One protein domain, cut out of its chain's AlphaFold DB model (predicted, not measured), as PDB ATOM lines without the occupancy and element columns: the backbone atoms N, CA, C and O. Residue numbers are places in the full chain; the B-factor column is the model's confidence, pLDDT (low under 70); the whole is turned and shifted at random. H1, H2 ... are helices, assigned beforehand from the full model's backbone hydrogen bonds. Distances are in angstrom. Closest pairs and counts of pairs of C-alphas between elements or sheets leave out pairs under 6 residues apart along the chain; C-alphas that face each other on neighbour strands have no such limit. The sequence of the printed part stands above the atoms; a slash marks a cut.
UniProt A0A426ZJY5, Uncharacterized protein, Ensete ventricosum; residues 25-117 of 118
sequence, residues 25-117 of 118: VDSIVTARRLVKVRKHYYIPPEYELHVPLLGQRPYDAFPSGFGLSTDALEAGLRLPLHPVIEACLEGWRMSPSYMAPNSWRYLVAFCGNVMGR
ATOM      1  N   VAL A  25      27.264 -27.736 -32.576       51.78
ATOM      2  CA  VAL A  25      26.788 -28.942 -31.913       51.78
ATOM      3  C   VAL A  25      28.017 -29.819 -31.776       51.78
ATOM      4  O   VAL A  25      28.429 -30.456 -32.745       51.78
ATOM      5  N   ASP A  26      28.621 -29.812 -30.589       52.47
ATOM      6  CA  ASP A  26      29.637 -30.786 -30.222       52.47
ATOM      7  C   ASP A  26      29.045 -32.161 -30.520       52.47
ATOM      8  O   ASP A  26      28.153 -32.654 -29.823       52.47
ATOM      9  N   SER A  27      29.462 -32.758 -31.634       53.38
ATOM     10  CA  SER A  27      29.031 -34.093 -31.995       53.38
ATOM     11  C   SER A  27      29.693 -35.005 -30.980       53.38
ATOM     12  O   SER A  27      30.857 -35.372 -31.128       53.38
ATOM     13  N   ILE A  28      28.980 -35.308 -29.890       57.00
ATOM     14  CA  ILE A  28      29.449 -36.208 -28.838       57.00
ATOM     15  C   ILE A  28      29.480 -37.621 -29.440       57.00
ATOM     16  O   ILE A  28      28.587 -38.458 -29.253       57.00
ATOM     17  N   VAL A  29      30.508 -37.891 -30.240       65.75
ATOM     18  CA  VAL A  29      30.828 -39.217 -30.743       65.75
ATOM     19  C   VAL A  29      31.567 -39.923 -29.620       65.75
ATOM     20  O   VAL A  29      32.710 -39.635 -29.312       65.75
ATOM     21  N   THR A  30      30.901 -40.859 -28.957       75.31
ATOM     22  CA  THR A  30      31.562 -41.691 -27.946       75.31
ATOM     23  C   THR A  30      32.313 -42.841 -28.617       75.31
ATOM     24  O   THR A  30      31.883 -43.340 -29.658       75.31
ATOM     25  N   ALA A  31      33.377 -43.355 -27.993       80.12
ATOM     26  CA  ALA A  31      34.089 -44.543 -28.485       80.12
ATOM     27  C   ALA A  31      33.142 -45.740 -28.735       80.12
ATOM     28  O   ALA A  31      33.279 -46.480 -29.708       80.12
ATOM     29  N   ARG A  32      32.087 -45.876 -27.917       83.88
ATOM     30  CA  ARG A  32      31.026 -46.879 -28.113       83.88
ATOM     31  C   ARG A  32      30.284 -46.709 -29.445       83.88
ATOM     32  O   ARG A  32      29.867 -47.711 -30.031       83.88
ATOM     33  N   ARG A  33      30.089 -45.475 -29.927       84.81
ATOM     34  CA  ARG A  33      29.505 -45.214 -31.254       84.81
ATOM     35  C   ARG A  33      30.451 -45.652 -32.365       84.81
ATOM     36  O   ARG A  33      29.970 -46.279 -33.301       84.81
ATOM     37  N   LEU A  34      31.762 -45.445 -32.233       87.50
ATOM     38  CA  LEU A  34      32.735 -45.897 -33.238       87.50
ATOM     39  C   LEU A  34      32.717 -47.417 -33.426       87.50
ATOM     40  O   LEU A  34      32.708 -47.892 -34.558       87.50
ATOM     41  N   VAL A  35      32.602 -48.188 -32.339       88.06
ATOM     42  CA  VAL A  35      32.453 -49.656 -32.422       88.06
ATOM     43  C   VAL A  35      31.193 -50.042 -33.206       88.06
ATOM     44  O   VAL A  35      31.227 -50.953 -34.036       88.06
ATOM     45  N   LYS A  36      30.077 -49.333 -32.983       90.25
ATOM     46  CA  LYS A  36      28.834 -49.554 -33.738       90.25
ATOM     47  C   LYS A  36      28.992 -49.186 -35.212       90.25
ATOM     48  O   LYS A  36      28.570 -49.969 -36.054       90.25
ATOM     49  N   VAL A  37      29.614 -48.045 -35.512       89.25
ATOM     50  CA  VAL A  37      29.882 -47.573 -36.881       89.25
ATOM     51  C   VAL A  37      30.758 -48.580 -37.627       89.25
ATOM     52  O   VAL A  37      30.369 -49.031 -38.702       89.25
ATOM     53  N   ARG A  38      31.869 -49.031 -37.027       91.31
ATOM     54  CA  ARG A  38      32.742 -50.059 -37.615       91.31
ATOM     55  C   ARG A  38      31.962 -51.315 -37.989       91.31
ATOM     56  O   ARG A  38      32.072 -51.786 -39.117       91.31
ATOM     57  N   LYS A  39      31.140 -51.827 -37.067       92.06
ATOM     58  CA  LYS A  39      30.323 -53.024 -37.304       92.06
ATOM     59  C   LYS A  39      29.245 -52.796 -38.368       92.06
ATOM     60  O   LYS A  39      29.004 -53.683 -39.175       92.06
ATOM     61  N   HIS A  40      28.583 -51.642 -38.352       91.94
ATOM     62  CA  HIS A  40      27.457 -51.359 -39.241       91.94
ATOM     63  C   HIS A  40      27.898 -51.161 -40.697       91.94
ATOM     64  O   HIS A  40      27.239 -51.646 -41.615       91.94
ATOM     65  N   TYR A  41      29.033 -50.492 -40.910       89.81
ATOM     66  CA  TYR A  41      29.544 -50.216 -42.252       89.81
ATOM     67  C   TYR A  41      30.633 -51.184 -42.719       89.81
ATOM     68  O   TYR A  41      31.131 -51.015 -43.830       89.81
ATOM     69  N   TYR A  42      30.944 -52.214 -41.923       90.50
ATOM     70  CA  TYR A  42      31.992 -53.203 -42.197       90.50
ATOM     71  C   TYR A  42      33.358 -52.550 -42.445       90.50
ATOM     72  O   TYR A  42      34.073 -52.922 -43.371       90.50
ATOM     73  N   ILE A  43      33.703 -51.546 -41.630       90.69
ATOM     74  CA  ILE A  43      34.976 -50.830 -41.774       90.69
ATOM     75  C   ILE A  43      36.120 -51.795 -41.423       90.69
ATOM     76  O   ILE A  43      36.099 -52.353 -40.316       90.69
ATOM     77  N   PRO A  44      37.103 -51.983 -42.321       90.06
ATOM     78  CA  PRO A  44      38.211 -52.898 -42.084       90.06
ATOM     79  C   PRO A  44      39.039 -52.513 -40.839       90.06
ATOM     80  O   PRO A  44      39.141 -51.325 -40.510       90.06
ATOM     81  N   PRO A  45      39.599 -53.489 -40.099       89.12
ATOM     82  CA  PRO A  45      40.343 -53.229 -38.864       89.12
ATOM     83  C   PRO A  45      41.647 -52.450 -39.082       89.12
ATOM     84  O   PRO A  45      42.153 -51.873 -38.121       89.12
ATOM     85  N   GLU A  46      42.156 -52.401 -40.313       90.50
ATOM     86  CA  GLU A  46      43.337 -51.630 -40.715       90.50
ATOM     87  C   GLU A  46      43.101 -50.117 -40.591       90.50
ATOM     88  O   GLU A  46      44.051 -49.354 -40.434       90.50
ATOM     89  N   TYR A  47      41.837 -49.677 -40.621       87.81
ATOM     90  CA  TYR A  47      41.467 -48.281 -40.410       87.81
ATOM     91  C   TYR A  47      41.222 -48.001 -38.928       87.81
ATOM     92  O   TYR A  47      40.240 -48.467 -38.334       87.81
ATOM     93  N   GLU A  48      42.077 -47.174 -38.333       88.94
ATOM     94  CA  GLU A  48      41.859 -46.646 -36.990       88.94
ATOM     95  C   GLU A  48      40.756 -45.576 -37.004       88.94
ATOM     96  O   GLU A  48      40.749 -44.665 -37.829       88.94
ATOM     97  N   LEU A  49      39.774 -45.713 -36.107       88.44
ATOM     98  CA  LEU A  49      38.682 -44.752 -35.972       88.44
ATOM     99  C   LEU A  49      38.944 -43.859 -34.764       88.44
ATOM    100  O   LEU A  49      39.053 -44.359 -33.644       88.44
ATOM    101  N   HIS A  50      38.952 -42.548 -34.986       85.44
ATOM    102  CA  HIS A  50      39.153 -41.554 -33.937       85.44
ATOM    103  C   HIS A  50      37.867 -40.779 -33.651       85.44
ATOM    104  O   HIS A  50      37.058 -40.511 -34.539       85.44
ATOM    105  N   VAL A  51      37.678 -40.428 -32.379       81.88
ATOM    106  CA  VAL A  51      36.649 -39.469 -31.973       81.88
ATOM    107  C   VAL A  51      37.166 -38.066 -32.312       81.88
ATOM    108  O   VAL A  51      38.306 -37.776 -31.944       81.88
ATOM    109  N   PRO A  52      36.376 -37.202 -32.980       77.25
ATOM    110  CA  PRO A  52      36.763 -35.811 -33.191       77.25
ATOM    111  C   PRO A  52      37.033 -35.119 -31.854       77.25
ATOM    112  O   PRO A  52      36.266 -35.284 -30.902       77.25
ATOM    113  N   LEU A  53      38.115 -34.348 -31.775       78.38
ATOM    114  CA  LEU A  53      38.373 -33.505 -30.610       78.38
ATOM    115  C   LEU A  53      37.296 -32.418 -30.494       78.38
ATOM    116  O   LEU A  53      36.643 -32.056 -31.473       78.38
ATOM    117  N   LEU A  54      37.112 -31.879 -29.288       73.75
ATOM    118  CA  LEU A  54      36.190 -30.766 -29.065       73.75
ATOM    119  C   LEU A  54      36.563 -29.587 -29.978       73.75
ATOM    120  O   LEU A  54      37.723 -29.174 -30.006       73.75
ATOM    121  N   GLY A  55      35.597 -29.070 -30.740       74.31
ATOM    122  CA  GLY A  55      35.821 -28.009 -31.725       74.31
ATOM    123  C   GLY A  55      36.519 -28.441 -33.023       74.31
ATOM    124  O   GLY A  55      36.637 -27.617 -33.930       74.31
ATOM    125  N   GLN A  56      36.941 -29.707 -33.149       75.25
ATOM    126  CA  GLN A  56      37.494 -30.233 -34.393       75.25
ATOM    127  C   GLN A  56      36.381 -30.427 -35.418       75.25
ATOM    128  O   GLN A  56      35.382 -31.114 -35.183       75.25
ATOM    129  N   ARG A  57      36.570 -29.829 -36.587       74.69
ATOM    130  CA  ARG A  57      35.653 -29.932 -37.715       74.69
ATOM    131  C   ARG A  57      36.058 -31.104 -38.606       74.69
ATOM    132  O   ARG A  57      37.241 -31.420 -38.703       74.69
ATOM    133  N   PRO A  58      35.105 -31.714 -39.337       69.31
ATOM    134  CA  PRO A  58      35.420 -32.771 -40.299       69.31
ATOM    135  C   PRO A  58      36.489 -32.370 -41.327       69.31
ATOM    136  O   PRO A  58      37.254 -33.223 -41.758       69.31
ATOM    137  N   TYR A  59      36.534 -31.084 -41.690       71.38
ATOM    138  CA  TYR A  59      37.428 -30.486 -42.689       71.38
ATOM    139  C   TYR A  59      38.831 -30.149 -42.173       71.38
ATOM    140  O   TYR A  59      39.703 -29.784 -42.968       71.38
ATOM    141  N   ASP A  60      39.045 -30.215 -40.857       77.69
ATOM    142  CA  ASP A  60      40.341 -29.892 -40.274       77.69
ATOM    143  C   ASP A  60      41.382 -30.923 -40.717       77.69
ATOM    144  O   ASP A  60      41.090 -32.110 -40.894       77.69
ATOM    145  N   ALA A  61      42.621 -30.466 -40.900       74.94
ATOM    146  CA  ALA A  61      43.711 -31.343 -41.297       74.94
ATOM    147  C   ALA A  61      43.904 -32.457 -40.255       74.94
ATOM    148  O   ALA A  61      44.081 -32.188 -39.065       74.94
ATOM    149  N   PHE A  62      43.896 -33.708 -40.714       78.06
ATOM    150  CA  PHE A  62      44.139 -34.876 -39.877       78.06
ATOM    151  C   PHE A  62      45.482 -35.507 -40.284       78.06
ATOM    152  O   PHE A  62      45.573 -36.067 -41.374       78.06
ATOM    153  N   PRO A  63      46.545 -35.406 -39.460       70.56
ATOM    154  CA  PRO A  63      47.911 -35.760 -39.869       70.56
ATOM    155  C   PRO A  63      48.097 -37.205 -40.354       70.56
ATOM    156  O   PRO A  63      49.015 -37.475 -41.120       70.56
ATOM    157  N   SER A  64      47.239 -38.125 -39.913       76.94
ATOM    158  CA  SER A  64      47.297 -39.554 -40.240       76.94
ATOM    159  C   SER A  64      46.119 -40.036 -41.097       76.94
ATOM    160  O   SER A  64      45.883 -41.239 -41.187       76.94
ATOM    161  N   GLY A  65      45.357 -39.133 -41.725       83.44
ATOM    162  CA  GLY A  65      44.183 -39.534 -42.503       83.44
ATOM    163  C   GLY A  65      43.248 -38.386 -42.870       83.44
ATOM    164  O   GLY A  65      43.673 -37.334 -43.336       83.44
ATOM    165  N   PHE A  66      41.945 -38.604 -42.700       83.50
ATOM    166  CA  PHE A  66      40.910 -37.640 -43.062       83.50
ATOM    167  C   PHE A  66      39.677 -37.785 -42.168       83.50
ATOM    168  O   PHE A  66      39.386 -38.868 -41.659       83.50
ATOM    169  N   GLY A  67      38.928 -36.693 -42.007       82.75
ATOM    170  CA  GLY A  67      37.592 -36.737 -41.425       82.75
ATOM    171  C   GLY A  67      36.569 -37.264 -42.432       82.75
ATOM    172  O   GLY A  67      36.595 -36.901 -43.607       82.75
ATOM    173  N   LEU A  68      35.648 -38.108 -41.974       81.88
ATOM    174  CA  LEU A  68      34.522 -38.587 -42.770       81.88
ATOM    175  C   LEU A  68      33.246 -38.509 -41.931       81.88
ATOM    176  O   LEU A  68      33.227 -38.961 -40.785       81.88
ATOM    177  N   SER A  69      32.178 -37.942 -42.491       81.94
ATOM    178  CA  SER A  69      30.868 -37.957 -41.840       81.94
ATOM    179  C   SER A  69      30.210 -39.334 -41.967       81.94
ATOM    180  O   SER A  69      30.434 -40.070 -42.930       81.94
ATOM    181  N   THR A  70      29.351 -39.686 -41.012       82.25
ATOM    182  CA  THR A  70      28.529 -40.906 -41.097       82.25
ATOM    183  C   THR A  70      27.633 -40.900 -42.330       82.25
ATOM    184  O   THR A  70      27.465 -41.937 -42.966       82.25
ATOM    185  N   ASP A  71      27.144 -39.728 -42.731       83.75
ATOM    186  CA  ASP A  71      26.260 -39.573 -43.885       83.75
ATOM    187  C   ASP A  71      26.940 -39.970 -45.205       83.75
ATOM    188  O   ASP A  71      26.275 -40.431 -46.130       83.75
ATOM    189  N   ALA A  72      28.269 -39.841 -45.309       84.94
ATOM    190  CA  ALA A  72      29.012 -40.323 -46.473       84.94
ATOM    191  C   ALA A  72      28.948 -41.858 -46.584       84.94
ATOM    192  O   ALA A  72      28.782 -42.404 -47.676       84.94
ATOM    193  N   LEU A  73      29.007 -42.561 -45.449       86.69
ATOM    194  CA  LEU A  73      28.841 -44.015 -45.397       86.69
ATOM    195  C   LEU A  73      27.385 -44.423 -45.684       86.69
ATOM    196  O   LEU A  73      27.144 -45.409 -46.380       86.69
ATOM    197  N   GLU A  74      26.404 -43.643 -45.217       87.06
ATOM    198  CA  GLU A  74      24.982 -43.829 -45.567       87.06
ATOM    199  C   GLU A  74      24.688 -43.559 -47.048       87.06
ATOM    200  O   GLU A  74      23.811 -44.190 -47.641       87.06
ATOM    201  N   ALA A  75      25.441 -42.654 -47.670       85.19
ATOM    202  CA  ALA A  75      25.392 -42.384 -49.103       85.19
ATOM    203  C   ALA A  75      25.970 -43.528 -49.960       85.19
ATOM    204  O   ALA A  75      25.892 -43.460 -51.187       85.19
ATOM    205  N   GLY A  76      26.499 -44.584 -49.335       85.06
ATOM    206  CA  GLY A  76      26.996 -45.780 -50.008       85.06
ATOM    207  C   GLY A  76      28.512 -45.823 -50.172       85.06
ATOM    208  O   GLY A  76      29.012 -46.757 -50.800       85.06
ATOM    209  N   LEU A  77      29.253 -44.864 -49.606       86.62
ATOM    210  CA  LEU A  77      30.711 -44.924 -49.581       86.62
ATOM    211  C   LEU A  77      31.168 -46.129 -48.744       86.62
ATOM    212  O   LEU A  77      30.701 -46.343 -47.624       86.62
ATOM    213  N   ARG A  78      32.095 -46.919 -49.286       87.31
ATOM    214  CA  ARG A  78      32.693 -48.077 -48.610       87.31
ATOM    215  C   ARG A  78      34.210 -47.942 -48.602       87.31
ATOM    216  O   ARG A  78      34.771 -47.307 -49.491       87.31
ATOM    217  N   LEU A  79      34.836 -48.512 -47.573       87.50
ATOM    218  CA  LEU A  79      36.286 -48.568 -47.412       87.50
ATOM    219  C   LEU A  79      36.786 -50.002 -47.675       87.50
ATOM    220  O   LEU A  79      36.109 -50.937 -47.238       87.50
ATOM    221  N   PRO A  80      37.950 -50.190 -48.331       86.44
ATOM    222  CA  PRO A  80      38.802 -49.155 -48.934       86.44
ATOM    223  C   PRO A  80      38.102 -48.410 -50.082       86.44
ATOM    224  O   PRO A  80      37.175 -48.943 -50.694       86.44
ATOM    225  N   LEU A  81      38.493 -47.152 -50.319       85.19
ATOM    226  CA  LEU A  81      37.895 -46.348 -51.383       85.19
ATOM    227  C   LEU A  81      38.184 -46.988 -52.742       85.19
ATOM    228  O   LEU A  81      39.225 -47.595 -52.969       85.19
ATOM    229  N   HIS A  82      37.234 -46.861 -53.661       84.25
ATOM    230  CA  HIS A  82      37.428 -47.360 -55.014       84.25
ATOM    231  C   HIS A  82      38.488 -46.510 -55.748       84.25
ATOM    232  O   HIS A  82      38.389 -45.284 -55.668       84.25
ATOM    233  N   PRO A  83      39.415 -47.085 -56.543       84.69
ATOM    234  CA  PRO A  83      40.482 -46.322 -57.205       84.69
ATOM    235  C   PRO A  83      39.992 -45.143 -58.057       84.69
ATOM    236  O   PRO A  83      40.640 -44.108 -58.134       84.69
ATOM    237  N   VAL A  84      38.810 -45.262 -58.674       85.00
ATOM    238  CA  VAL A  84      38.196 -44.151 -59.432       85.00
ATOM    239  C   VAL A  84      37.801 -42.994 -58.510       85.00
ATOM    240  O   VAL A  84      38.004 -41.839 -58.860       85.00
ATOM    241  N   ILE A  85      37.268 -43.297 -57.324       84.69
ATOM    242  CA  ILE A  85      36.922 -42.285 -56.319       84.69
ATOM    243  C   ILE A  85      38.198 -41.598 -55.827       84.69
ATOM    244  O   ILE A  85      38.230 -40.372 -55.749       84.69
ATOM    245  N   GLU A  86      39.252 -42.369 -55.555       85.94
ATOM    246  CA  GLU A  86      40.560 -41.838 -55.153       85.94
ATOM    247  C   GLU A  86      41.149 -40.917 -56.230       85.94
ATOM    248  O   GLU A  86      41.484 -39.772 -55.933       85.94
ATOM    249  N   ALA A  87      41.163 -41.356 -57.492       87.62
ATOM    250  CA  ALA A  87      41.645 -40.561 -58.620       87.62
ATOM    251  C   ALA A  87      40.822 -39.278 -58.839       87.62
ATOM    252  O   ALA A  87      41.383 -38.232 -59.170       87.62
ATOM    253  N   CYS A  88      39.499 -39.319 -58.637       86.69
ATOM    254  CA  CYS A  88      38.661 -38.121 -58.695       86.69
ATOM    255  C   CYS A  88      39.029 -37.118 -57.592       86.69
ATOM    256  O   CYS A  88      39.190 -35.930 -57.873       86.69
ATOM    257  N   LEU A  89      39.184 -37.584 -56.350       85.88
ATOM    258  CA  LEU A  89      39.556 -36.733 -55.215       85.88
ATOM    259  C   LEU A  89      40.951 -36.126 -55.389       85.88
ATOM    260  O   LEU A  89      41.136 -34.936 -55.126       85.88
ATOM    261  N   GLU A  90      41.906 -36.919 -55.877       87.00
ATOM    262  CA  GLU A  90      43.262 -36.467 -56.192       87.00
ATOM    263  C   GLU A  90      43.251 -35.420 -57.312       87.00
ATOM    264  O   GLU A  90      43.835 -34.343 -57.159       87.00
ATOM    265  N   GLY A  91      42.512 -35.679 -58.397       87.31
ATOM    266  CA  GLY A  91      42.347 -34.740 -59.507       87.31
ATOM    267  C   GLY A  91      41.722 -33.409 -59.080       87.31
ATOM    268  O   GLY A  91      42.106 -32.352 -59.582       87.31
ATOM    269  N   TRP A  92      40.806 -33.436 -58.110       85.12
ATOM    270  CA  TRP A  92      40.214 -32.230 -57.529       85.12
ATOM    271  C   TRP A  92      41.037 -31.604 -56.401       85.12
ATOM    272  O   TRP A  92      40.714 -30.498 -55.971       85.12
ATOM    273  N   ARG A  93      42.091 -32.279 -55.921       84.12
ATOM    274  CA  ARG A  93      42.890 -31.879 -54.751       84.12
ATOM    275  C   ARG A  93      42.034 -31.624 -53.504       84.12
ATOM    276  O   ARG A  93      42.296 -30.694 -52.741       84.12
ATOM    277  N   MET A  94      41.004 -32.444 -53.303       80.50
ATOM    278  CA  MET A  94      40.082 -32.325 -52.172       80.50
ATOM    279  C   MET A  94      40.208 -33.526 -51.236       80.50
ATOM    280  O   MET A  94      40.241 -34.672 -51.677       80.50
ATOM    281  N   SER A  95      40.220 -33.271 -49.925       81.25
ATOM    282  CA  SER A  95      40.042 -34.339 -48.935       81.25
ATOM    283  C   SER A  95      38.580 -34.819 -48.944       81.25
ATOM    284  O   SER A  95      37.687 -33.979 -49.100       81.25
ATOM    285  N   PRO A  96      38.306 -36.125 -48.724       78.00
ATOM    286  CA  PRO A  96      36.947 -36.657 -48.570       78.00
ATOM    287  C   PRO A  96      36.069 -35.837 -47.614       78.00
ATOM    288  O   PRO A  96      34.869 -35.681 -47.830       78.00
ATOM    289  N   SER A  97      36.688 -35.271 -46.579       78.25
ATOM    290  CA  SER A  97      36.036 -34.407 -45.599       78.25
ATOM    291  C   SER A  97      35.285 -33.226 -46.213       78.25
ATOM    292  O   SER A  97      34.209 -32.902 -45.724       78.25
ATOM    293  N   TYR A  98      35.806 -32.614 -47.285       78.25
ATOM    294  CA  TYR A  98      35.238 -31.424 -47.942       78.25
ATOM    295  C   TYR A  98      33.972 -31.694 -48.744       78.25
ATOM    296  O   TYR A  98      33.264 -30.758 -49.120       78.25
ATOM    297  N   MET A  99      33.661 -32.959 -49.005       80.69
ATOM    298  CA  MET A  99      32.543 -33.314 -49.854       80.69
ATOM    299  C   MET A  99      31.240 -33.386 -49.049       80.69
ATOM    300  O   MET A  99      31.144 -34.076 -48.034       80.69
ATOM    301  N   ALA A 100      30.209 -32.684 -49.527       82.44
ATOM    302  CA  ALA A 100      28.887 -32.747 -48.921       82.44
ATOM    303  C   ALA A 100      28.327 -34.183 -48.995       82.44
ATOM    304  O   ALA A 100      28.522 -34.857 -50.011       82.44
ATOM    305  N   PRO A 101      27.566 -34.650 -47.989       75.06
ATOM    306  CA  PRO A 101      27.011 -36.005 -47.974       75.06
ATOM    307  C   PRO A 101      26.277 -36.417 -49.256       75.06
ATOM    308  O   PRO A 101      26.454 -37.520 -49.766       75.06
ATOM    309  N   ASN A 102      25.496 -35.502 -49.831       83.50
ATOM    310  CA  ASN A 102      24.759 -35.768 -51.065       83.50
ATOM    311  C   ASN A 102      25.674 -35.921 -52.288       83.50
ATOM    312  O   ASN A 102      25.350 -36.692 -53.189       83.50
ATOM    313  N   SER A 103      26.823 -35.243 -52.320       83.94
ATOM    314  CA  SER A 103      27.794 -35.347 -53.416       83.94
ATOM    315  C   SER A 103      28.380 -36.757 -53.528       83.94
ATOM    316  O   SER A 103      28.603 -37.231 -54.642       83.94
ATOM    317  N   TRP A 104      28.519 -37.474 -52.408       86.31
ATOM    318  CA  TRP A 104      28.949 -38.874 -52.412       86.31
ATOM    319  C   TRP A 104      27.992 -39.788 -53.171       86.31
ATOM    320  O   TRP A 104      28.452 -40.676 -53.884       86.31
ATOM    321  N   ARG A 105      26.674 -39.550 -53.099       84.50
ATOM    322  CA  ARG A 105      25.690 -40.355 -53.846       84.50
ATOM    323  C   ARG A 105      25.900 -40.244 -55.350       84.50
ATOM    324  O   ARG A 105      25.871 -41.254 -56.049       84.50
ATOM    325  N   TYR A 106      26.145 -39.031 -55.840       84.00
ATOM    326  CA  TYR A 106      26.443 -38.804 -57.253       84.00
ATOM    327  C   TYR A 106      27.766 -39.444 -57.653       84.00
ATOM    328  O   TYR A 106      27.832 -40.092 -58.694       84.00
ATOM    329  N   LEU A 107      28.795 -39.315 -56.813       83.56
ATOM    330  CA  LEU A 107      30.106 -39.898 -57.076       83.56
ATOM    331  C   LEU A 107      30.040 -41.427 -57.156       83.56
ATOM    332  O   LEU A 107      30.541 -42.017 -58.110       83.56
ATOM    333  N   VAL A 108      29.380 -42.063 -56.187       81.75
ATOM    334  CA  VAL A 108      29.210 -43.518 -56.133       81.75
ATOM    335  C   VAL A 108      28.357 -44.006 -57.303       81.75
ATOM    336  O   VAL A 108      28.722 -44.996 -57.928       81.75
ATOM    337  N   ALA A 109      27.275 -43.309 -57.664       82.75
ATOM    338  CA  ALA A 109      26.462 -43.669 -58.827       82.75
ATOM    339  C   ALA A 109      27.235 -43.517 -60.149       82.75
ATOM    340  O   ALA A 109      27.184 -44.396 -61.010       82.75
ATOM    341  N   PHE A 110      27.983 -42.425 -60.308       77.06
ATOM    342  CA  PHE A 110      28.812 -42.184 -61.485       77.06
ATOM    343  C   PHE A 110      29.906 -43.251 -61.624       77.06
ATOM    344  O   PHE A 110      30.036 -43.867 -62.679       77.06
ATOM    345  N   CYS A 111      30.627 -43.543 -60.539       71.38
ATOM    346  CA  CYS A 111      31.680 -44.560 -60.525       71.38
ATOM    347  C   CYS A 111      31.120 -45.986 -60.660       71.38
ATOM    348  O   CYS A 111      31.715 -46.819 -61.339       71.38
ATOM    349  N   GLY A 112      29.958 -46.272 -60.066       65.19
ATOM    350  CA  GLY A 112      29.280 -47.564 -60.181       65.19
ATOM    351  C   GLY A 112      28.871 -47.892 -61.620       65.19
ATOM    352  O   GLY A 112      28.981 -49.040 -62.042       65.19
ATOM    353  N   ASN A 113      28.497 -46.884 -62.415       55.81
ATOM    354  CA  ASN A 113      28.205 -47.058 -63.843       55.81
ATOM    355  C   ASN A 113      29.457 -47.340 -64.695       55.81
ATOM    356  O   ASN A 113      29.348 -47.991 -65.732       55.81
ATOM    357  N   VAL A 114      30.643 -46.895 -64.264       53.12
ATOM    358  CA  VAL A 114      31.924 -47.255 -64.904       53.12
ATOM    359  C   VAL A 114      32.283 -48.721 -64.617       53.12
ATOM    360  O   VAL A 114      32.845 -49.398 -65.471       53.12
ATOM    361  N   MET A 115      31.892 -49.236 -63.449       52.16
ATOM    362  CA  MET A 115      32.154 -50.609 -62.992       52.16
ATOM    363  C   MET A 115      31.194 -51.670 -63.551       52.16
ATOM    364  O   MET A 115      31.553 -52.838 -63.621       52.16
ATOM    365  N   GLY A 116      29.983 -51.291 -63.974       50.03
ATOM    366  CA  GLY A 116      29.016 -52.198 -64.617       50.03
ATOM    367  C   GLY A 116      29.282 -52.473 -66.104       50.03
ATOM    368  O   GLY A 116      28.422 -53.031 -66.784       50.03
ATOM    369  N   ARG A 117      30.430 -52.026 -66.628       44.66
ATOM    370  CA  ARG A 117      30.817 -52.127 -68.045       44.66
ATOM    371  C   ARG A 117      32.199 -52.757 -68.278       44.66
ATOM    372  O   ARG A 117      32.740 -52.596 -69.370       44.66
TER     373      ARG A 117
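AT A GLANCE: This is residues 25 to 117 of the 118 residues of an uncharacterized protein of Ensete ventricosum (UniProt A0A426ZJY5). Four helices are strung out along an elongated body: H3 and H4 pack together at a steep angle in one half, the short H2 sits beside the first turn of H4, and H1 lies in the other half. A long loop, residues 42 to 69, fills much of the half with H1: it leaves the last residue of H1, folds back alongside that helix, then turns round again to reach H2. The printed part has 93 residues with four named helices, which follow along the chain as H1, H2, H3, H4, and no named strand; the class is all helix, with under half of the residues, 41 of the 93 printed, in named elements. The whole is compact, with a radius of gyration of the C-alphas of 13.7 A, and its C-alphas span 43 by 27 by 24 A.

IN THESE COORDINATES: The printed part begins at Val 25, with its C-alpha at (26.788, -28.942, -31.913). H1 is residues 31 to 41, 15.6 A from first to last C-alpha, and starts at C-alpha 31, (34.089, -44.543, -28.485). Residues 42 to 69 hold no named element. H2 is residues 70 to 74, 6.4 A long. H3 is residues 83 to 92, 14.1 A long. H4, the longest helix, is residues 101 to 115, 21.6 A long, and ends at C-alpha 115, (32.154, -50.609, -62.992).

HOW THE PARTS SIT: H1 touches no helix, but is close to H2 without clearly touching it; their closest C-alphas, of Tyr 41 and Leu 73, are 7.0 A apart. H1 is apart from H3 and from H4. H2 touches H4, with residues 101 to 104 of H4 alone; the closest C-alphas, of Ala 72 and Pro 101, are 5.0 A apart. H2 and H3 are apart, though they follow each other in the chain. H3 touches H4, with residues 107 to 111 of H4 alone; the closest C-alphas, of Val 84 and Cys 111, are 6.6 A apart. H3 and H4 run opposite ways at a steep tilt of 53 degrees. In H1, H2 and H3 every O i to N i+4 pair is within hydrogen-bond range, and in H4 9 of 11 are.

THE WHOLE: The two C-alphas farthest apart, of Leu 54 and Arg 117, are 44.8 A from each other. The printed part, residues 25 to 117, has no cut. The link from H1 to H2 is long, with 28 residues; the links from H2 to H3 and from H3 to H4 are short, with 8 residues each. The mean pLDDT of the printed part is 79.8, and it is under 70 at residues 25 to 29, at residue 58 and at residues 112 to 117.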